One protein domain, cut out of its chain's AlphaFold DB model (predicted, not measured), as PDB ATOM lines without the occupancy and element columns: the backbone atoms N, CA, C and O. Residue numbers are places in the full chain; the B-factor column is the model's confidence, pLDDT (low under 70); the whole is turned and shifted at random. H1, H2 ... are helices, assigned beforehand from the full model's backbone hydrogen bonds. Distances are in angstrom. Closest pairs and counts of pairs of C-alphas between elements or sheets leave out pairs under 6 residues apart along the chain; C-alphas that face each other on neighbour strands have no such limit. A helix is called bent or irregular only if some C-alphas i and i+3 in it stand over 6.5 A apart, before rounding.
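AT A GLANCE: This is residues 351 to 513 of the 544 residues of the protein "Hypothetical protein" of Symbiodinium sp. KB8 (UniProt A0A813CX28). A kinked helix, H2, forms the middle of a compact helical body, with the two other long helices, H3 and H5, packed on different sides of it and running the same way. H1 and the short H4 pack on H5, H6 lies near H2, and a thin arm of residues 501 to 513, holding the end of H7 and H8, sticks out and lengthens the whole. The printed part has 163 residues, with eight named helices in the order H1 to H8 and no named strand; the class is all helix. It is compact, with a radius of gyration of the C-alphas of 16.8 A, yet elongated in outline, spanning 60 by 36 by 28 A.

IN THESE COORDINATES: The longest helix, H5, covers residues 443 to 463 and measures 30.8 A, from C-alpha 443 at (149.709, 119.073, 85.329) to C-alpha 463 at (136.876, 95.937, 101.036). H2, residues 366 to 384, measures 26.1 A, and H3, residues 401 to 417, measures 24.4 A. H6, residues 469 to 482, measures 20.0 A. H1 is residues 351 to 359, 11.9 A long, and begins at (140.636, 109.664, 85.193). H4 is residues 424 to 428, 6.2 A. H7 is residues 497 to 505, 12.0 A, and H8 is residues 510 to 513, 5.1 A, ending at (111.400, 119.783, 123.175). H2 has a kink of 50 degrees near residue 373 and is irregular, with C-alphas 371 and 374 7.6 A apart. H5 has a kink of 33 degrees near residue 457 and is only just irregular, with C-alphas 459 and 462 6.8 A apart.

HOW THE PARTS SIT: H5 touches H2 at a shallow tilt of 17 degrees, the same way; their closest C-alphas, of Ile 384 and Val 461, are 5.8 A apart. With residues 447 to 454 alone H5 touches H1 at a steep tilt of 47 degrees, closest at Thr 351 and Lys 451, C-alphas 6.2 A apart. With residues 452 to 456 alone H5 touches H4, where the closest C-alphas, of Leu 426 and Gln 452, are 6.4 A apart. H2 touches H3 with residues 371 to 378 alone, at a shallow tilt of 28 degrees, the closest C-alphas being those of Ser 374 and His 408, 5.6 A. Helix packing is mostly aligned, only just, with 2 of 3 pairs at a shallow tilt. H3 and H5 are apart. H6 and H2 are near each other, and H6 and H7 are close but not clearly touching, with the C-alphas of Thr 474 and Val 500, their closest, 7.4 A apart. H8 touches no helix. Every O i to N i+4 pair is within hydrogen-bond range in H1, H3, H4, H6 and H7, against 13 of 15 in H2 and 15 of 17 in H5; H8 is too short for such a pair.

THE WHOLE: The C-alphas farthest apart, of Arg 430 and Lys 512, are 60.5 A apart. Without the stretch that stands free, the body spans 44 by 35 by 28 A. The printed part has no cut; the links H2 to H3, H4 to H5 and H6 to H7 are long. The mean pLDDT of the printed part is 92.0, with residues 430 to 431 and 507 to 513 under 70.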
ATOM      1  N   THR A 351     140.418 109.879  83.754       97.81
ATOM      2  CA  THR A 351     140.636 109.664  85.193       97.81
ATOM      3  C   THR A 351     140.003 110.786  85.993       97.81
ATOM      4  O   THR A 351     139.358 110.531  87.007       97.81
ATOM      5  N   LEU A 352     140.157 112.025  85.521       97.69
ATOM      6  CA  LEU A 352     139.562 113.192  86.156       97.69
ATOM      7  C   LEU A 352     138.038 113.177  86.006       97.69
ATOM      8  O   LEU A 352     137.335 113.428  86.980       97.69
ATOM      9  N   THR A 353     137.522 112.784  84.837       97.56
ATOM     10  CA  THR A 353     136.084 112.550  84.632       97.56
ATOM     11  C   THR A 353     135.542 111.518  85.622       97.56
ATOM     12  O   THR A 353     134.518 111.758  86.259       97.56
ATOM     13  N   TRP A 354     136.252 110.401  85.818       98.12
ATOM     14  CA  TRP A 354     135.880 109.396  86.815       98.12
ATOM     15  C   TRP A 354     135.901 109.957  88.245       98.12
ATOM     16  O   TRP A 354     134.936 109.752  88.978       98.12
ATOM     17  N   ILE A 355     136.943 110.706  88.631       98.19
ATOM     18  CA  ILE A 355     137.041 111.365  89.948       98.19
ATOM     19  C   ILE A 355     135.847 112.299  90.168       98.19
ATOM     20  O   ILE A 355     135.186 112.223  91.205       98.19
ATOM     21  N   ASN A 356     135.539 113.144  89.183       98.00
ATOM     22  CA  ASN A 356     134.415 114.076  89.226       98.00
ATOM     23  C   ASN A 356     133.085 113.343  89.420       98.00
ATOM     24  O   ASN A 356     132.278 113.714  90.275       98.00
ATOM     25  N   MET A 357     132.884 112.240  88.701       97.88
ATOM     26  CA  MET A 357     131.650 111.470  88.768       97.88
ATOM     27  C   MET A 357     131.505 110.687  90.085       97.88
ATOM     28  O   MET A 357     130.435 110.721  90.699       97.88
ATOM     29  N   TYR A 358     132.576 110.023  90.535       97.88
ATOM     30  CA  TYR A 358     132.594 109.185  91.738       97.88
ATOM     31  C   TYR A 358     132.506 110.024  93.017       97.88
ATOM     32  O   TYR A 358     131.686 109.758  93.893       97.88
ATOM     33  N   PHE A 359     133.306 111.090  93.105       98.06
ATOM     34  CA  PHE A 359     133.353 111.954  94.282       98.06
ATOM     35  C   PHE A 359     132.387 113.136  94.209       98.06
ATOM     36  O   PHE A 359     132.369 113.926  95.145       98.06
ATOM     37  N   LYS A 360     131.578 113.296  93.154       97.50
ATOM     38  CA  LYS A 360     130.714 114.480  92.958       97.50
ATOM     39  C   LYS A 360     131.527 115.781  93.039       97.50
ATOM     40  O   LYS A 360     131.268 116.651  93.878       97.50
ATOM     41  N   LEU A 361     132.585 115.843  92.237       97.56
ATOM     42  CA  LEU A 361     133.446 117.011  92.041       97.56
ATOM     43  C   LEU A 361     133.234 117.572  90.632       97.56
ATOM     44  O   LEU A 361     132.707 116.889  89.761       97.56
ATOM     45  N   ASP A 362     133.651 118.813  90.430       97.19
ATOM     46  CA  ASP A 362     133.568 119.541  89.168       97.19
ATOM     47  C   ASP A 362     134.908 120.229  88.874       97.19
ATOM     48  O   ASP A 362     135.022 121.449  88.762       97.19
ATOM     49  N   VAL A 363     135.981 119.433  88.869       97.06
ATOM     50  CA  VAL A 363     137.330 119.911  88.553       97.06
ATOM     51  C   VAL A 363     137.482 119.924  87.036       97.06
ATOM     52  O   VAL A 363     137.608 118.867  86.419       97.06
ATOM     53  N   VAL A 364     137.450 121.120  86.449       96.12
ATOM     54  CA  VAL A 364     137.514 121.320  84.989       96.12
ATOM     55  C   VAL A 364     138.837 121.957  84.572       96.12
ATOM     56  O   VAL A 364     139.440 121.561  83.573       96.12
ATOM     57  N   THR A 365     139.314 122.937  85.345       95.25
ATOM     58  CA  THR A 365     140.500 123.717  84.982       95.25
ATOM     59  C   THR A 365     141.786 123.142  85.594       95.25
ATOM     60  O   THR A 365     141.757 122.534  86.670       95.25
ATOM     61  N   PRO A 366     142.962 123.398  84.992       95.50
ATOM     62  CA  PRO A 366     144.243 122.977  85.565       95.50
ATOM     63  C   PRO A 366     144.573 123.637  86.901       95.50
ATOM     64  O   PRO A 366     145.256 123.062  87.757       95.50
ATOM     65  N   ARG A 367     144.053 124.848  87.100       93.81
ATOM     66  CA  ARG A 367     144.159 125.556  88.369       93.81
ATOM     67  C   ARG A 367     143.367 124.840  89.456       93.81
ATOM     68  O   ARG A 367     143.894 124.657  90.552       93.81
ATOM     69  N   ASP A 368     142.143 124.413  89.148       95.62
ATOM     70  CA  ASP A 368     141.319 123.647  90.081       95.62
ATOM     71  C   ASP A 368     141.965 122.303  90.394       95.62
ATOM     72  O   ASP A 368     141.997 121.913  91.558       95.62
ATOM     73  N   LEU A 369     142.556 121.629  89.399       97.31
ATOM     74  CA  LEU A 369     143.295 120.388  89.625       97.31
ATOM     75  C   LEU A 369     144.464 120.605  90.589       97.31
ATOM     76  O   LEU A 369     144.605 119.863  91.552       97.31
ATOM     77  N   THR A 370     145.263 121.654  90.387       96.31
ATOM     78  CA  THR A 370     146.382 121.975  91.287       96.31
ATOM     79  C   THR A 370     145.899 122.280  92.707       96.31
ATOM     80  O   THR A 370     146.498 121.819  93.674       96.31
ATOM     81  N   ALA A 371     144.794 123.016  92.841       96.62
ATOM     82  CA  ALA A 371     144.234 123.368  94.142       96.62
ATOM     83  C   ALA A 371     143.560 122.181  94.861       96.62
ATOM     84  O   ALA A 371     143.547 122.116  96.090       96.62
ATOM     85  N   SER A 372     142.982 121.248  94.101       96.75
ATOM     86  CA  SER A 372     142.226 120.101  94.613       96.75
ATOM     87  C   SER A 372     143.058 118.829  94.757       96.75
ATOM     88  O   SER A 372     142.631 117.931  95.477       96.75
ATOM     89  N   PHE A 373     144.243 118.749  94.142       97.88
ATOM     90  CA  PHE A 373     145.059 117.533  94.050       97.88
ATOM     91  C   PHE A 373     145.224 116.814  95.395       97.88
ATOM     92  O   PHE A 373     144.840 115.651  95.533       97.88
ATOM     93  N   SER A 374     145.704 117.524  96.422       97.94
ATOM     94  CA  SER A 374     145.911 116.924  97.744       97.94
ATOM     95  C   SER A 374     144.600 116.479  98.393       97.94
ATOM     96  O   SER A 374     144.545 115.437  99.037       97.94
ATOM     97  N   ILE A 375     143.521 117.238  98.187       97.94
ATOM     98  CA  ILE A 375     142.192 116.926  98.728       97.94
ATOM     99  C   ILE A 375     141.609 115.689  98.042       97.94
ATOM    100  O   ILE A 375     141.017 114.853  98.720       97.94
ATOM    101  N   ILE A 376     141.793 115.533  96.729       98.31
ATOM    102  CA  ILE A 376     141.356 114.351  95.977       98.31
ATOM    103  C   ILE A 376     142.032 113.102  96.544       98.31
ATOM    104  O   ILE A 376     141.340 112.151  96.904       98.31
ATOM    105  N   ILE A 377     143.359 113.121  96.704       98.19
ATOM    106  CA  ILE A 377     144.097 111.962  97.227       98.19
ATOM    107  C   ILE A 377     143.693 111.669  98.675       98.19
ATOM    108  O   ILE A 377     143.400 110.521  99.003       98.19
ATOM    109  N   LEU A 378     143.586 112.695  99.527       98.38
ATOM    110  CA  LEU A 378     143.078 112.538 100.894       98.38
ATOM    111  C   LEU A 378     141.662 111.942 100.911       98.38
ATOM    112  O   LEU A 378     141.367 111.092 101.745       98.38
ATOM    113  N   THR A 379     140.799 112.321  99.966       98.12
ATOM    114  CA  THR A 379     139.446 111.754  99.841       98.12
ATOM    115  C   THR A 379     139.504 110.277  99.461       98.12
ATOM    116  O   THR A 379     138.838 109.461 100.093       98.12
ATOM    117  N   MET A 380     140.342 109.905  98.488       98.25
ATOM    118  CA  MET A 380     140.556 108.505  98.097       98.25
ATOM    119  C   MET A 380     141.091 107.666  99.268       98.25
ATOM    120  O   MET A 380     140.641 106.541  99.485       98.25
ATOM    121  N   MET A 381     142.006 108.227 100.061       98.00
ATOM    122  CA  MET A 381     142.528 107.584 101.267       98.00
ATOM    123  C   MET A 381     141.468 107.428 102.355       98.00
ATOM    124  O   MET A 381     141.454 106.403 103.028       98.00
ATOM    125  N   ASP A 382     140.577 108.403 102.524       97.81
ATOM    126  CA  ASP A 382     139.490 108.346 103.505       97.81
ATOM    127  C   ASP A 382     138.433 107.287 103.156       97.81
ATOM    128  O   ASP A 382     137.857 106.684 104.059       97.81
ATOM    129  N   VAL A 383     138.211 107.009 101.866       98.00
ATOM    130  CA  VAL A 383     137.339 105.901 101.431       98.00
ATOM    131  C   VAL A 383     137.929 104.550 101.829       98.00
ATOM    132  O   VAL A 383     137.234 103.705 102.387       98.00
ATOM    133  N   ILE A 384     139.220 104.346 101.555       97.56
ATOM    134  CA  ILE A 384     139.898 103.068 101.818       97.56
ATOM    135  C   ILE A 384     140.155 102.884 103.318       97.56
ATOM    136  O   ILE A 384     140.020 101.782 103.848       97.56
ATOM    137  N   TYR A 385     140.525 103.963 104.006       96.62
ATOM    138  CA  TYR A 385     140.889 103.977 105.416       96.62
ATOM    139  C   TYR A 385     140.022 104.983 106.185       96.62
ATOM    140  O   TYR A 385     140.505 106.054 106.585       96.62
ATOM    141  N   PRO A 386     138.744 104.651 106.441       95.38
ATOM    142  CA  PRO A 386     137.840 105.557 107.128       95.38
ATOM    143  C   PRO A 386     138.396 105.939 108.503       95.38
ATOM    144  O   PRO A 386     138.989 105.120 109.209       95.38
ATOM    145  N   LYS A 387     138.185 107.200 108.895       92.88
ATOM    146  CA  LYS A 387     138.646 107.803 110.167       92.88
ATOM    147  C   LYS A 387     140.159 108.018 110.291       92.88
ATOM    148  O   LYS A 387     140.581 108.592 111.293       92.88
ATOM    149  N   LYS A 388     140.980 107.601 109.319       95.56
ATOM    150  CA  LYS A 388     142.416 107.926 109.337       95.56
ATOM    151  C   LYS A 388     142.671 109.376 108.953       95.56
ATOM    152  O   LYS A 388     143.521 110.012 109.564       95.56
ATOM    153  N   VAL A 389     141.903 109.911 108.003       97.25
ATOM    154  CA  VAL A 389     142.075 111.286 107.528       97.25
ATOM    155  C   VAL A 389     141.474 112.288 108.513       97.25
ATOM    156  O   VAL A 389     140.270 112.301 108.782       97.25
ATOM    157  N   ARG A 390     142.324 113.166 109.050       96.62
ATOM    158  CA  ARG A 390     141.929 114.229 109.987       96.62
ATOM    159  C   ARG A 390     141.418 115.465 109.248       96.62
ATOM    160  O   ARG A 390     142.105 116.479 109.160       96.62
ATOM    161  N   TRP A 391     140.181 115.408 108.763       97.00
ATOM    162  CA  TRP A 391     139.570 116.491 107.977       97.00
ATOM    163  C   TRP A 391     139.502 117.856 108.678       97.00
ATOM    164  O   TRP A 391     139.526 118.887 108.014       97.00
ATOM    165  N   HIS A 392     139.479 117.888 110.013       96.44
ATOM    166  CA  HIS A 392     139.514 119.134 110.787       96.44
ATOM    167  C   HIS A 392     140.856 119.883 110.708       96.44
ATOM    168  O   HIS A 392     140.914 121.062 111.056       96.44
ATOM    169  N   GLN A 393     141.926 119.209 110.273       96.88
ATOM    170  CA  GLN A 393     143.254 119.800 110.079       96.88
ATOM    171  C   GLN A 393     143.464 120.301 108.647       96.88
ATOM    172  O   GLN A 393     144.418 121.032 108.412       96.88
ATOM    173  N   VAL A 394     142.597 119.926 107.702       97.56
ATOM    174  CA  VAL A 394     142.668 120.371 106.305       97.56
ATOM    175  C   VAL A 394     142.215 121.829 106.217       97.56
ATOM    176  O   VAL A 394     141.190 122.205 106.792       97.56
ATOM    177  N   ASP A 395     142.975 122.658 105.501       97.25
ATOM    178  CA  ASP A 395     142.608 124.046 105.231       97.25
ATOM    179  C   ASP A 395     141.734 124.115 103.975       97.25
ATOM    180  O   ASP A 395     142.162 123.824 102.855       97.25
ATOM    181  N   TRP A 396     140.479 124.509 104.164       96.44
ATOM    182  CA  TRP A 396     139.484 124.582 103.096       96.44
ATOM    183  C   TRP A 396     139.596 125.860 102.257       96.44
ATOM    184  O   TRP A 396     138.944 125.974 101.218       96.44
ATOM    185  N   ASN A 397     140.456 126.807 102.643       95.62
ATOM    186  CA  ASN A 397     140.692 128.037 101.892       95.62
ATOM    187  C   ASN A 397     141.702 127.830 100.752       95.62
ATOM    188  O   ASN A 397     142.705 128.536 100.646       95.62
ATOM    189  N   VAL A 398     141.397 126.897  99.848       94.94
ATOM    190  CA  VAL A 398     142.253 126.474  98.717       94.94
ATOM    191  C   VAL A 398     142.615 127.589  97.725       94.94
ATOM    192  O   VAL A 398     143.436 127.394  96.837       94.94
ATOM    193  N   ALA A 399     142.017 128.776  97.866       92.56
ATOM    194  CA  ALA A 399     142.382 129.960  97.097       92.56
ATOM    195  C   ALA A 399     143.791 130.488  97.433       92.56
ATOM    196  O   ALA A 399     144.373 131.210  96.621       92.56
ATOM    197  N   TYR A 400     144.332 130.159  98.613       95.50
ATOM    198  CA  TYR A 400     145.635 130.631  99.079       95.50
ATOM    199  C   TYR A 400     146.714 129.553  98.942       95.50
ATOM    200  O   TYR A 400     146.525 128.420  99.375       95.50
ATOM    201  N   MET A 401     147.899 129.928  98.450       94.19
ATOM    202  CA  MET A 401     149.045 129.008  98.333       94.19
ATOM    203  C   MET A 401     149.466 128.402  99.680       94.19
ATOM    204  O   MET A 401     149.831 127.232  99.738       94.19
ATOM    205  N   ARG A 402     149.335 129.158 100.784       97.00
ATOM    206  CA  ARG A 402     149.578 128.651 102.146       97.00
ATOM    207  C   ARG A 402     148.683 127.455 102.483       97.00
ATOM    208  O   ARG A 402     149.170 126.488 103.057       97.00
ATOM    209  N   ALA A 403     147.403 127.515 102.111       96.50
ATOM    210  CA  ALA A 403     146.461 126.424 102.339       96.50
ATOM    211  C   ALA A 403     146.830 125.189 101.506       96.50
ATOM    212  O   ALA A 403     146.748 124.069 101.999       96.50
ATOM    213  N   LEU A 404     147.300 125.383 100.267       96.38
ATOM    214  CA  LEU A 404     147.749 124.285  99.404       96.38
ATOM    215  C   LEU A 404     148.984 123.578  99.967       96.38
ATOM    216  O   LEU A 404     148.969 122.357 100.099       96.38
ATOM    217  N   ALA A 405     150.007 124.338 100.366       97.19
ATOM    218  CA  ALA A 405     151.201 123.791 101.007       97.19
ATOM    219  C   ALA A 405     150.857 123.072 102.323       97.19
ATOM    220  O   ALA A 405     151.368 121.990 102.599       97.19
ATOM    221  N   HIS A 406     149.940 123.630 103.119       97.94
ATOM    222  CA  HIS A 406     149.450 122.987 104.338       97.94
ATOM    223  C   HIS A 406     148.732 121.661 104.046       97.94
ATOM    224  O   HIS A 406     149.050 120.637 104.644       97.94
ATOM    225  N   ASN A 407     147.811 121.647 103.081       97.94
ATOM    226  CA  ASN A 407     147.087 120.439 102.680       97.94
ATOM    227  C   ASN A 407     148.010 119.370 102.086       97.94
ATOM    228  O   ASN A 407     147.752 118.179 102.237       97.94
ATOM    229  N   HIS A 408     149.083 119.789 101.423       97.69
ATOM    230  CA  HIS A 408     150.115 118.905 100.903       97.69
ATOM    231  C   HIS A 408     150.946 118.263 102.026       97.69
ATOM    232  O   HIS A 408     151.014 117.040 102.082       97.69
ATOM    233  N   ARG A 409     151.400 119.024 103.031       97.88
ATOM    234  CA  ARG A 409     152.022 118.454 104.249       97.88
ATOM    235  C   ARG A 409     151.092 117.482 104.979       97.88
ATOM    236  O   ARG A 409     151.513 116.445 105.489       97.88
ATOM    237  N   MET A 410     149.798 117.807 105.029       97.88
ATOM    238  CA  MET A 410     148.787 116.910 105.589       97.88
ATOM    239  C   MET A 410     148.672 115.612 104.785       97.88
ATOM    240  O   MET A 410     148.515 114.548 105.385       97.88
ATOM    241  N   LEU A 411     148.758 115.683 103.456       97.81
ATOM    242  CA  LEU A 411     148.800 114.510 102.590       97.81
ATOM    243  C   LEU A 411     150.047 113.665 102.859       97.81
ATOM    244  O   LEU A 411     149.890 112.482 103.132       97.81
ATOM    245  N   GLU A 412     151.245 114.251 102.864       97.12
ATOM    246  CA  GLU A 412     152.503 113.543 103.155       97.12
ATOM    247  C   GLU A 412     152.454 112.806 104.494       97.12
ATOM    248  O   GLU A 412     152.802 111.629 104.591       97.12
ATOM    249  N   LYS A 413     151.950 113.473 105.537       97.44
ATOM    250  CA  LYS A 413     151.799 112.865 106.857       97.44
ATOM    251  C   LYS A 413     150.928 111.611 106.803       97.44
ATOM    252  O   LYS A 413     151.352 110.553 107.262       97.44
ATOM    253  N   HIS A 414     149.726 111.708 106.230       96.94
ATOM    254  CA  HIS A 414     148.833 110.551 106.142       96.94
ATOM    255  C   HIS A 414     149.395 109.478 105.203       96.94
ATOM    256  O   HIS A 414     149.251 108.291 105.484       96.94
ATOM    257  N   TRP A 415     150.058 109.878 104.117       96.75
ATOM    258  CA  TRP A 415     150.726 108.991 103.165       96.75
ATOM    259  C   TRP A 415     151.777 108.111 103.852       96.75
ATOM    260  O   TRP A 415     151.790 106.888 103.668       96.75
ATOM    261  N   ASN A 416     152.583 108.717 104.725       96.31
ATOM    262  CA  ASN A 416     153.577 108.032 105.544       96.31
ATOM    263  C   ASN A 416     152.924 107.140 106.610       96.31
ATOM    264  O   ASN A 416     153.336 105.992 106.787       96.31
ATOM    265  N   GLU A 417     151.865 107.616 107.277       96.56
ATOM    266  CA  GLU A 417     151.130 106.848 108.295       96.56
ATOM    267  C   GLU A 417     150.573 105.524 107.738       96.56
ATOM    268  O   GLU A 417     150.704 104.473 108.372       96.56
ATOM    269  N   VAL A 418     150.003 105.535 106.529       95.56
ATOM    270  CA  VAL A 418     149.505 104.312 105.868       95.56
ATOM    271  C   VAL A 418     150.576 103.568 105.058       95.56
ATOM    272  O   VAL A 418     150.270 102.560 104.422       95.56
ATOM    273  N   ASN A 419     151.840 104.005 105.122       95.38
ATOM    274  CA  ASN A 419     152.982 103.409 104.421       95.38
ATOM    275  C   ASN A 419     152.761 103.260 102.901       95.38
ATOM    276  O   ASN A 419     153.071 102.214 102.317       95.38
ATOM    277  N   MET A 420     152.234 104.294 102.247       93.50
ATOM    278  CA  MET A 420     151.921 104.244 100.812       93.50
ATOM    279  C   MET A 420     153.154 104.046  99.930       93.50
ATOM    280  O   MET A 420     153.072 103.338  98.927       93.50
ATOM    281  N   ASP A 421     154.329 104.506 100.365       91.56
ATOM    282  CA  ASP A 421     155.599 104.256  99.670       91.56
ATOM    283  C   ASP A 421     155.927 102.769  99.542       91.56
ATOM    284  O   ASP A 421     156.693 102.352  98.670       91.56
ATOM    285  N   LYS A 422     155.348 101.925 100.407       93.19
ATOM    286  CA  LYS A 422     155.580 100.483 100.363       93.19
ATOM    287  C   LYS A 422     154.692  99.765  99.347       93.19
ATOM    288  O   LYS A 422     154.977  98.604  99.032       93.19
ATOM    289  N   VAL A 423     153.672 100.417  98.799       92.62
ATOM    290  CA  VAL A 423     152.737  99.812  97.846       92.62
ATOM    291  C   VAL A 423     153.452  99.501  96.529       92.62
ATOM    292  O   VAL A 423     154.123 100.348  95.948       92.62
ATOM    293  N   LYS A 424     153.333  98.252  96.055       90.81
ATOM    294  CA  LYS A 424     154.025  97.788  94.840       90.81
ATOM    295  C   LYS A 424     153.568  98.542  93.591       90.81
ATOM    296  O   LYS A 424     154.402  98.857  92.752       90.81
ATOM    297  N   ASP A 425     152.278  98.844  93.488       87.25
ATOM    298  CA  ASP A 425     151.696  99.457  92.289       87.25
ATOM    299  C   ASP A 425     152.156 100.904  92.086       87.25
ATOM    300  O   ASP A 425     152.401 101.302  90.955       87.25
ATOM    301  N   LEU A 426     152.397 101.641  93.176       89.00
ATOM    302  CA  LEU A 426     152.960 102.997  93.131       89.00
ATOM    303  C   LEU A 426     154.482 103.005  92.902       89.00
ATOM    304  O   LEU A 426     155.039 104.007  92.475       89.00
ATOM    305  N   ARG A 427     155.176 101.887  93.168       85.50
ATOM    306  CA  ARG A 427     156.631 101.769  92.961       85.50
ATOM    307  C   ARG A 427     157.034 101.270  91.576       85.50
ATOM    308  O   ARG A 427     158.162 101.536  91.162       85.50
ATOM    309  N   ARG A 428     156.177 100.493  90.901       78.44
ATOM    310  CA  ARG A 428     156.496  99.894  89.590       78.44
ATOM    311  C   ARG A 428     156.701 100.959  88.525       78.44
ATOM    312  O   ARG A 428     157.711 100.945  87.830       78.44
ATOM    313  N   ASP A 429     155.772 101.897  88.457       73.25
ATOM    314  CA  ASP A 429     155.776 102.948  87.458       73.25
ATOM    315  C   ASP A 429     156.446 104.170  88.084       73.25
ATOM    316  O   ASP A 429     155.744 105.104  88.459       73.25
ATOM    317  N   ARG A 430     157.782 104.134  88.263       65.50
ATOM    318  CA  ARG A 430     158.594 105.258  88.780       65.50
ATOM    319  C   ARG A 430     158.435 106.501  87.890       65.50
ATOM    320  O   ARG A 430     159.355 106.890  87.176       65.50
ATOM    321  N   ILE A 431     157.286 107.160  87.955       65.12
ATOM    322  CA  ILE A 431     157.193 108.585  87.690       65.12
ATOM    323  C   ILE A 431     158.165 109.175  88.695       65.12
ATOM    324  O   ILE A 431     158.064 108.870  89.882       65.12
ATOM    325  N   GLY A 432     159.110 109.997  88.259       73.62
ATOM    326  CA  GLY A 432     160.030 110.696  89.165       73.62
ATOM    327  C   GLY A 432     159.334 111.622  90.179       73.62
ATOM    328  O   GLY A 432     160.001 112.402  90.851       73.62
ATOM    329  N   MET A 433     158.006 111.562  90.287       82.19
ATOM    330  CA  MET A 433     157.203 112.331  91.208       82.19
ATOM    331  C   MET A 433     157.058 111.581  92.537       82.19
ATOM    332  O   MET A 433     156.192 110.725  92.715       82.19
ATOM    333  N   SER A 434     157.935 111.934  93.474       87.81
ATOM    334  CA  SER A 434     157.716 111.708  94.905       87.81
ATOM    335  C   SER A 434     156.536 112.556  95.382       87.81
ATOM    336  O   SER A 434     156.280 113.620  94.811       87.81
ATOM    337  N   ILE A 435     155.860 112.124  96.452       91.25
ATOM    338  CA  ILE A 435     154.802 112.907  97.102       91.25
ATOM    339  C   ILE A 435     155.300 114.319  97.444       91.25
ATOM    340  O   ILE A 435     154.579 115.280  97.195       91.25
ATOM    341  N   GLU A 436     156.566 114.441  97.843       90.25
ATOM    342  CA  GLU A 436     157.263 115.693  98.174       90.25
ATOM    343  C   GLU A 436     157.283 116.689  97.006       90.25
ATOM    344  O   GLU A 436     157.082 117.887  97.184       90.25
ATOM    345  N   ASN A 437     157.423 116.184  95.777       92.38
ATOM    346  CA  ASN A 437     157.525 117.009  94.573       92.38
ATOM    347  C   ASN A 437     156.162 117.276  93.917       92.38
ATOM    348  O   ASN A 437     156.090 117.982  92.912       92.38
ATOM    349  N   THR A 438     155.067 116.713  94.442       92.31
ATOM    350  CA  THR A 438     153.749 116.826  93.790       92.31
ATOM    351  C   THR A 438     153.190 118.245  93.795       92.31
ATOM    352  O   THR A 438     152.366 118.557  92.936       92.31
ATOM    353  N   LEU A 439     153.617 119.120  94.710       94.06
ATOM    354  CA  LEU A 439     153.143 120.505  94.737       94.06
ATOM    355  C   LEU A 439     153.577 121.254  93.464       94.06
ATOM    356  O   LEU A 439     152.729 121.812  92.758       94.06
ATOM    357  N   ASP A 440     154.866 121.153  93.135       95.25
ATOM    358  CA  ASP A 440     155.516 121.844  92.012       95.25
ATOM    359  C   ASP A 440     155.449 121.069  90.690       95.25
ATOM    360  O   ASP A 440     155.813 121.589  89.634       95.25
ATOM    361  N   ALA A 441     154.963 119.828  90.725       95.94
ATOM    362  CA  ALA A 441     154.859 118.990  89.544       95.94
ATOM    363  C   ALA A 441     153.926 119.568  88.473       95.94
ATOM    364  O   ALA A 441     152.929 120.255  88.763       95.94
ATOM    365  N   SER A 442     154.237 119.217  87.223       95.88
ATOM    366  CA  SER A 442     153.434 119.586  86.066       95.88
ATOM    367  C   SER A 442     152.025 118.985  86.151       95.88
ATOM    368  O   SER A 442     151.757 118.021  86.875       95.88
ATOM    369  N   ILE A 443     151.090 119.571  85.405       95.88
ATOM    370  CA  ILE A 443     149.709 119.073  85.329       95.88
ATOM    371  C   ILE A 443     149.675 117.651  84.750       95.88
ATOM    372  O   ILE A 443     148.920 116.810  85.235       95.88
ATOM    373  N   GLU A 444     150.522 117.366  83.761       95.38
ATOM    374  CA  GLU A 444     150.640 116.046  83.136       95.38
ATOM    375  C   GLU A 444     151.121 114.991  84.138       95.38
ATOM    376  O   GLU A 444     150.514 113.923  84.245       95.38
ATOM    377  N   ASP A 445     152.136 115.318  84.947       95.56
ATOM    378  CA  ASP A 445     152.643 114.430  85.997       95.56
ATOM    379  C   ASP A 445     151.575 114.150  87.058       95.56
ATOM    380  O   ASP A 445     151.382 113.003  87.472       95.56
ATOM    381  N   LYS A 446     150.820 115.183  87.459       96.50
ATOM    382  CA  LYS A 446     149.689 115.057  88.390       96.50
ATOM    383  C   LYS A 446     148.608 114.130  87.835       96.50
ATOM    384  O   LYS A 446     148.140 113.247  88.553       96.50
ATOM    385  N   LEU A 447     148.230 114.280  86.565       96.44
ATOM    386  CA  LEU A 447     147.252 113.400  85.913       96.44
ATOM    387  C   LEU A 447     147.764 111.961  85.801       96.44
ATOM    388  O   LEU A 447     147.024 111.010  86.067       96.44
ATOM    389  N   HIS A 448     149.036 111.785  85.448       95.25
ATOM    390  CA  HIS A 448     149.648 110.467  85.359       95.25
ATOM    391  C   HIS A 448     149.715 109.776  86.731       95.25
ATOM    392  O   HIS A 448     149.403 108.591  86.850       95.25
ATOM    393  N   PHE A 449     149.993 110.518  87.800       95.62
ATOM    394  CA  PHE A 449     149.933 109.993  89.162       95.62
ATOM    395  C   PHE A 449     148.518 109.668  89.618       95.62
ATOM    396  O   PHE A 449     148.305 108.611  90.207       95.62
ATOM    397  N   LEU A 450     147.522 110.492  89.281       97.00
ATOM    398  CA  LEU A 450     146.121 110.160  89.555       97.00
ATOM    399  C   LEU A 450     145.699 108.851  88.875       97.00
ATOM    400  O   LEU A 450     144.954 108.081  89.476       97.00
ATOM    401  N   LYS A 451     146.216 108.535  87.678       96.31
ATOM    402  CA  LYS A 451     145.992 107.226  87.030       96.31
ATOM    403  C   LYS A 451     146.541 106.073  87.870       96.31
ATOM    404  O   LYS A 451     145.877 105.045  88.003       96.31
ATOM    405  N   GLN A 452     147.717 106.238  88.470       94.81
ATOM    406  CA  GLN A 452     148.304 105.219  89.346       94.81
ATOM    407  C   GLN A 452     147.543 105.076  90.660       94.81
ATOM    408  O   GLN A 452     147.218 103.960  91.066       94.81
ATOM    409  N   VAL A 453     147.204 106.200  91.295       96.25
ATOM    410  CA  VAL A 453     146.408 106.213  92.526       96.25
ATOM    411  C   VAL A 453     145.030 105.604  92.268       96.25
ATOM    412  O   VAL A 453     144.555 104.839  93.100       96.25
ATOM    413  N   LYS A 454     144.418 105.839  91.100       96.81
ATOM    414  CA  LYS A 454     143.172 105.171  90.699       96.81
ATOM    415  C   LYS A 454     143.338 103.653  90.606       96.81
ATOM    416  O   LYS A 454     142.528 102.935  91.178       96.81
ATOM    417  N   ARG A 455     144.380 103.149  89.934       96.00
ATOM    418  CA  ARG A 455     144.642 101.695  89.859       96.00
ATOM    419  C   ARG A 455     144.787 101.083  91.252       96.00
ATOM    420  O   ARG A 455     144.175 100.063  91.546       96.00
ATOM    421  N   TRP A 456     145.560 101.736  92.119       95.56
ATOM    422  CA  TRP A 456     145.700 101.329  93.516       95.56
ATOM    423  C   TRP A 456     144.357 101.349  94.264       95.56
ATOM    424  O   TRP A 456     144.051 100.423  95.019       95.56
ATOM    425  N   PHE A 457     143.547 102.382  94.036       97.38
ATOM    426  CA  PHE A 457     142.237 102.550  94.649       97.38
ATOM    427  C   PHE A 457     141.259 101.451  94.236       97.38
ATOM    428  O   PHE A 457     140.641 100.839  95.106       97.38
ATOM    429  N   ASP A 458     141.179 101.131  92.944       96.94
ATOM    430  CA  ASP A 458     140.303 100.081  92.410       96.94
ATOM    431  C   ASP A 458     140.614  98.706  93.034       96.94
ATOM    432  O   ASP A 458     139.707  97.916  93.306       96.94
ATOM    433  N   CYS A 459     141.887  98.432  93.343       96.00
ATOM    434  CA  CYS A 459     142.296  97.203  94.028       96.00
ATOM    435  C   CYS A 459     141.898  97.151  95.512       96.00
ATOM    436  O   CYS A 459     141.849  96.069  96.090       96.00
ATOM    437  N   ARG A 460     141.671  98.298  96.165       96.31
ATOM    438  CA  ARG A 460     141.446  98.384  97.621       96.31
ATOM    439  C   ARG A 460     140.006  98.703  98.002       96.31
ATOM    440  O   ARG A 460     139.567  98.290  99.073       96.31
ATOM    441  N   VAL A 461     139.268  99.392  97.137       96.88
ATOM    442  CA  VAL A 461     137.892  99.839  97.400       96.88
ATOM    443  C   VAL A 461     136.921  98.673  97.621       96.88
ATOM    444  O   VAL A 461     135.941  98.829  98.342       96.88
ATOM    445  N   GLN A 462     137.218  97.481  97.096       95.56
ATOM    446  CA  GLN A 462     136.370  96.287  97.231       95.56
ATOM    447  C   GLN A 462     136.114  95.872  98.689       95.56
ATOM    448  O   GLN A 462     135.104  95.241  98.983       95.56
ATOM    449  N   HIS A 463     137.014  96.233  99.607       94.00
ATOM    450  CA  HIS A 463     136.876  95.937 101.036       94.00
ATOM    451  C   HIS A 463     136.282  97.099 101.843       94.00
ATOM    452  O   HIS A 463     136.093  96.972 103.052       94.00
ATOM    453  N   SER A 464     136.019  98.239 101.202       95.12
ATOM    454  CA  SER A 464     135.463  99.424 101.851       95.12
ATOM    455  C   SER A 464     133.936  99.442 101.775       95.12
ATOM    456  O   SER A 464     133.333  98.885 100.858       95.12
ATOM    457  N   ALA A 465     133.298 100.078 102.758       95.50
ATOM    458  CA  ALA A 465     131.857 100.302 102.729       95.50
ATOM    459  C   ALA A 465     131.472 101.246 101.577       95.50
ATOM    460  O   ALA A 465     132.281 102.066 101.141       95.50
ATOM    461  N   ALA A 466     130.218 101.164 101.123       96.38
ATOM    462  CA  ALA A 466     129.698 102.062 100.098       96.38
ATOM    463  C   ALA A 466     129.910 103.528 100.507       96.38
ATOM    464  O   ALA A 466     129.430 103.981 101.549       96.38
ATOM    465  N   TYR A 467     130.660 104.256  99.682       97.44
ATOM    466  CA  TYR A 467     131.040 105.631  99.958       97.44
ATOM    467  C   TYR A 467     130.010 106.607  99.391       97.44
ATOM    468  O   TYR A 467     129.733 106.606  98.193       97.44
ATOM    469  N   ASP A 468     129.469 107.464 100.256       97.12
ATOM    470  CA  ASP A 468     128.578 108.560  99.877       97.12
ATOM    471  C   ASP A 468     129.303 109.907 100.092       97.12
ATOM    472  O   ASP A 468     129.477 110.334 101.246       97.12
ATOM    473  N   PRO A 469     129.741 110.588  99.013       96.38
ATOM    474  CA  PRO A 469     130.533 111.814  99.116       96.38
ATOM    475  C   PRO A 469     129.766 112.958  99.779       96.38
ATOM    476  O   PRO A 469     130.359 113.748 100.518       96.38
ATOM    477  N   ILE A 470     128.452 113.054  99.550       95.88
ATOM    478  CA  ILE A 470     127.639 114.143 100.092       95.88
ATOM    479  C   ILE A 470     127.484 113.949 101.594       95.88
ATOM    480  O   ILE A 470     127.844 114.845 102.362       95.88
ATOM    481  N   LYS A 471     127.079 112.750 102.038       95.12
ATOM    482  CA  LYS A 471     127.002 112.439 103.475       95.12
ATOM    483  C   LYS A 471     128.335 112.677 104.170       95.12
ATOM    484  O   LYS A 471     128.349 113.314 105.228       95.12
ATOM    485  N   ARG A 472     129.450 112.251 103.565       96.25
ATOM    486  CA  ARG A 472     130.782 112.451 104.143       96.25
ATOM    487  C   ARG A 472     131.133 113.931 104.295       96.25
ATOM    488  O   ARG A 472     131.586 114.330 105.364       96.25
ATOM    489  N   ARG A 473     130.846 114.772 103.296       96.00
ATOM    490  CA  ARG A 473     131.023 116.235 103.397       96.00
ATOM    491  C   ARG A 473     130.215 116.841 104.542       96.00
ATOM    492  O   ARG A 473     130.739 117.685 105.264       96.00
ATOM    493  N   THR A 474     128.976 116.391 104.764       94.69
ATOM    494  CA  THR A 474     128.179 116.872 105.911       94.69
ATOM    495  C   THR A 474     128.784 116.476 107.257       94.69
ATOM    496  O   THR A 474     128.664 117.214 108.234       94.69
ATOM    497  N   GLU A 475     129.420 115.307 107.339       95.19
ATOM    498  CA  GLU A 475     130.104 114.856 108.550       95.19
ATOM    499  C   GLU A 475     131.346 115.707 108.817       95.19
ATOM    500  O   GLU A 475     131.533 116.186 109.934       95.19
ATOM    501  N   VAL A 476     132.138 115.967 107.779       95.81
ATOM    502  CA  VAL A 476     133.310 116.846 107.841       95.81
ATOM    503  C   VAL A 476     132.924 118.261 108.278       95.81
ATOM    504  O   VAL A 476     133.529 118.810 109.198       95.81
ATOM    505  N   GLU A 477     131.865 118.830 107.698       95.38
ATOM    506  CA  GLU A 477     131.334 120.135 108.108       95.38
ATOM    507  C   GLU A 477     130.924 120.137 109.586       95.38
ATOM    508  O   GLU A 477     131.256 121.070 110.315       95.38
ATOM    509  N   LYS A 478     130.239 119.085 110.060       94.19
ATOM    510  CA  LYS A 478     129.872 118.954 111.479       94.19
ATOM    511  C   LYS A 478     131.111 118.901 112.370       94.19
ATOM    512  O   LYS A 478     131.140 119.604 113.374       94.19
ATOM    513  N   GLN A 479     132.125 118.119 112.004       94.81
ATOM    514  CA  GLN A 479     133.372 118.015 112.768       94.81
ATOM    515  C   GLN A 479     134.091 119.364 112.870       94.81
ATOM    516  O   GLN A 479     134.539 119.741 113.948       94.81
ATOM    517  N   ILE A 480     134.157 120.126 111.778       95.19
ATOM    518  CA  ILE A 480     134.818 121.438 111.766       95.19
ATOM    519  C   ILE A 480     133.982 122.496 112.490       95.19
ATOM    520  O   ILE A 480     134.514 123.359 113.183       95.19
ATOM    521  N   ARG A 481     132.656 122.399 112.418       93.56
ATOM    522  CA  ARG A 481     131.775 123.270 113.194       93.56
ATOM    523  C   ARG A 481     131.938 123.050 114.700       93.56
ATOM    524  O   ARG A 481     131.875 124.021 115.448       93.56
ATOM    525  N   LEU A 482     132.174 121.812 115.143       93.56
ATOM    526  CA  LEU A 482     132.454 121.505 116.552       93.56
ATOM    527  C   LEU A 482     133.766 122.135 117.042       93.56
ATOM    528  O   LEU A 482     133.869 122.453 118.220       93.56
ATOM    529  N   THR A 483     134.739 122.374 116.156       94.38
ATOM    530  CA  THR A 483     135.979 123.091 116.505       94.38
ATOM    531  C   THR A 483     135.833 124.616 116.458       94.38
ATOM    532  O   THR A 483     136.807 125.331 116.677       94.38
ATOM    533  N   GLY A 484     134.634 125.134 116.165       93.19
ATOM    534  CA  GLY A 484     134.350 126.569 116.104       93.19
ATOM    535  C   GLY A 484     134.834 127.263 114.828       93.19
ATOM    536  O   GLY A 484     134.741 128.485 114.724       93.19
ATOM    537  N   ARG A 485     135.335 126.519 113.834       92.12
ATOM    538  CA  ARG A 485     135.800 127.095 112.566       92.12
ATOM    539  C   ARG A 485     134.665 127.149 111.546       92.12
ATOM    540  O   ARG A 485     133.902 126.199 111.380       92.12
ATOM    541  N   LEU A 486     134.570 128.267 110.826       90.00
ATOM    542  CA  LEU A 486     133.672 128.391 109.680       90.00
ATOM    543  C   LEU A 486     134.337 127.761 108.458       90.00
ATOM    544  O   LEU A 486     135.387 128.216 108.009       90.00
ATOM    545  N   MET A 487     133.714 126.719 107.916       93.56
ATOM    546  CA  MET A 487     134.176 126.055 106.704       93.56
ATOM    547  C   MET A 487     133.336 126.490 105.506       93.56
ATOM    548  O   MET A 487     132.105 126.460 105.551       93.56
ATOM    549  N   LYS A 488     134.007 126.837 104.407       94.25
ATOM    550  CA  LYS A 488     133.380 127.047 103.104       94.25
ATOM    551  C   LYS A 488     133.995 126.071 102.108       94.25
ATOM    552  O   LYS A 488     135.191 126.140 101.850       94.25
ATOM    553  N   PHE A 489     133.176 125.183 101.552       95.88
ATOM    554  CA  PHE A 489     133.629 124.294 100.487       95.88
ATOM    555  C   PHE A 489     133.984 125.089  99.216       95.88
ATOM    556  O   PHE A 489     133.311 126.086  98.916       95.88
ATOM    557  N   PRO A 490     135.023 124.669  98.470       96.00
ATOM    558  CA  PRO A 490     135.332 125.217  97.153       96.00
ATOM    559  C   PRO A 490     134.170 125.033  96.167       96.00
ATOM    560  O   PRO A 490     133.390 124.097  96.294       96.00
ATOM    561  N   THR A 491     134.061 125.906  95.163       94.62
ATOM    562  CA  THR A 491     132.941 125.897  94.198       94.62
ATOM    563  C   THR A 491     132.898 124.650  93.320       94.62
ATOM    564  O   THR A 491     131.815 124.207  92.963       94.62
ATOM    565  N   TRP A 492     134.055 124.056  93.024       95.94
ATOM    566  CA  TRP A 492     134.177 122.790  92.294       95.94
ATOM    567  C   TRP A 492     133.799 121.563  93.143       95.94
ATOM    568  O   TRP A 492     133.827 120.435  92.659       95.94
ATOM    569  N   MET A 493     133.471 121.733  94.426       96.81
ATOM    570  CA  MET A 493     133.030 120.647  95.295       96.81
ATOM    571  C   MET A 493     131.521 120.753  95.518       96.81
ATOM    572  O   MET A 493     131.053 121.666  96.198       96.81
ATOM    573  N   GLN A 494     130.753 119.807  94.971       95.12
ATOM    574  CA  GLN A 494     129.296 119.830  95.102       95.12
ATOM    575  C   GLN A 494     128.893 119.658  96.572       95.12
ATOM    576  O   GLN A 494     129.232 118.675  97.228       95.12
ATOM    577  N   TYR A 495     128.168 120.618  97.119       94.38
ATOM    578  CA  TYR A 495     127.676 120.531  98.483       94.38
ATOM    579  C   TYR A 495     126.234 120.998  98.487       94.38
ATOM    580  O   TYR A 495     125.955 122.190  98.329       94.38
ATOM    581  N   ASP A 496     125.329 120.034  98.623       90.12
ATOM    582  CA  ASP A 496     123.903 120.298  98.626       90.12
ATOM    583  C   ASP A 496     123.495 120.904  99.972       90.12
ATOM    584  O   ASP A 496     123.193 120.228 100.960       90.12
ATOM    585  N   LYS A 497     123.553 122.237 100.028       85.81
ATOM    586  CA  LYS A 497     123.094 123.004 101.187       85.81
ATOM    587  C   LYS A 497     121.622 122.752 101.462       85.81
ATOM    588  O   LYS A 497     121.237 122.809 102.629       85.81
ATOM    589  N   GLU A 498     120.822 122.522 100.427       83.19
ATOM    590  CA  GLU A 498     119.379 122.366 100.552       83.19
ATOM    591  C   GLU A 498     119.053 121.029 101.197       83.19
ATOM    592  O   GLU A 498     118.288 121.007 102.153       83.19
ATOM    593  N   GLU A 499     119.725 119.945 100.811       81.25
ATOM    594  CA  GLU A 499     119.565 118.646 101.474       81.25
ATOM    595  C   GLU A 499     119.976 118.710 102.961       81.25
ATOM    596  O   GLU A 499     119.306 118.175 103.857       81.25
ATOM    597  N   VAL A 500     121.048 119.445 103.273       77.44
ATOM    598  CA  VAL A 500     121.484 119.658 104.664       77.44
ATOM    599  C   VAL A 500     120.495 120.527 105.441       77.44
ATOM    600  O   VAL A 500     120.259 120.286 106.627       77.44
ATOM    601  N   GLN A 501     119.900 121.534 104.808       80.94
ATOM    602  CA  GLN A 501     118.888 122.378 105.438       80.94
ATOM    603  C   GLN A 501     117.557 121.641 105.598       80.94
ATOM    604  O   GLN A 501     116.967 121.713 106.672       80.94
ATOM    605  N   ALA A 502     117.135 120.853 104.613       81.94
ATOM    606  CA  ALA A 502     115.937 120.025 104.660       81.94
ATOM    607  C   ALA A 502     116.053 118.940 105.738       81.94
ATOM    608  O   ALA A 502     115.141 118.761 106.545       81.94
ATOM    609  N   SER A 503     117.207 118.273 105.847       77.06
ATOM    610  CA  SER A 503     117.473 117.305 106.925       77.06
ATOM    611  C   SER A 503     117.586 117.945 108.317       77.06
ATOM    612  O   SER A 503     117.392 117.270 109.332       77.06
ATOM    613  N   ARG A 504     117.887 119.249 108.402       75.06
ATOM    614  CA  ARG A 504     117.790 120.027 109.651       75.06
ATOM    615  C   ARG A 504     116.352 120.453 109.949       75.06
ATOM    616  O   ARG A 504     115.959 120.362 111.104       75.06
ATOM    617  N   ALA A 505     115.582 120.856 108.941       78.12
ATOM    618  CA  ALA A 505     114.191 121.289 109.075       78.12
ATOM    619  C   ALA A 505     113.241 120.131 109.428       78.12
ATOM    620  O   ALA A 505     112.269 120.314 110.150       78.12
ATOM    621  N   THR A 506     113.542 118.924 108.945       72.19
ATOM    622  CA  THR A 506     112.763 117.702 109.220       72.19
ATOM    623  C   THR A 506     113.063 117.074 110.571       72.19
ATOM    624  O   THR A 506     112.284 116.244 111.040       72.19
ATOM    625  N   LYS A 507     114.154 117.463 111.243       63.44
ATOM    626  CA  LYS A 507     114.301 117.108 112.652       63.44
ATOM    627  C   LYS A 507     113.282 117.948 113.415       63.44
ATOM    628  O   LYS A 507     113.435 119.169 113.396       63.44
ATOM    629  N   PRO A 508     112.264 117.328 114.053       58.31
ATOM    630  CA  PRO A 508     111.277 118.061 114.826       58.31
ATOM    631  C   PRO A 508     112.060 118.923 115.788       58.31
ATOM    632  O   PRO A 508     112.942 118.422 116.496       58.31
ATOM    633  N   ASP A 509     111.812 120.219 115.665       56.00
ATOM    634  CA  ASP A 509     112.597 121.268 116.264       56.00
ATOM    635  C   ASP A 509     112.977 120.845 117.681       56.00
ATOM    636  O   ASP A 509     112.117 120.612 118.534       56.00
ATOM    637  N   LYS A 510     114.270 120.634 117.939       53.84
ATOM    638  CA  LYS A 510     114.693 120.359 119.311       53.84
ATOM    639  C   LYS A 510     114.436 121.588 120.178       53.84
ATOM    640  O   LYS A 510     114.372 121.405 121.384       53.84
ATOM    641  N   ASN A 511     114.170 122.770 119.601       52.84
ATOM    642  CA  ASN A 511     113.562 123.878 120.333       52.84
ATOM    643  C   ASN A 511     112.090 123.656 120.687       52.84
ATOM    644  O   ASN A 511     111.638 124.346 121.580       52.84
ATOM    645  N   LYS A 512     111.366 122.687 120.114       50.25
ATOM    646  CA  LYS A 512     110.023 122.296 120.574       50.25
ATOM    647  C   LYS A 512     110.051 121.327 121.767       50.25
ATOM    648  O   LYS A 512     109.134 121.322 122.570       50.25
ATOM    649  N   ARG A 513     111.134 120.549 121.933       47.44
ATOM    650  CA  ARG A 513     111.400 119.783 123.175       47.44
ATOM    651  C   ARG A 513     112.232 120.550 124.195       47.44
ATOM    652  O   ARG A 513     112.147 120.260 125.381       47.44
TER     653      ARG A 513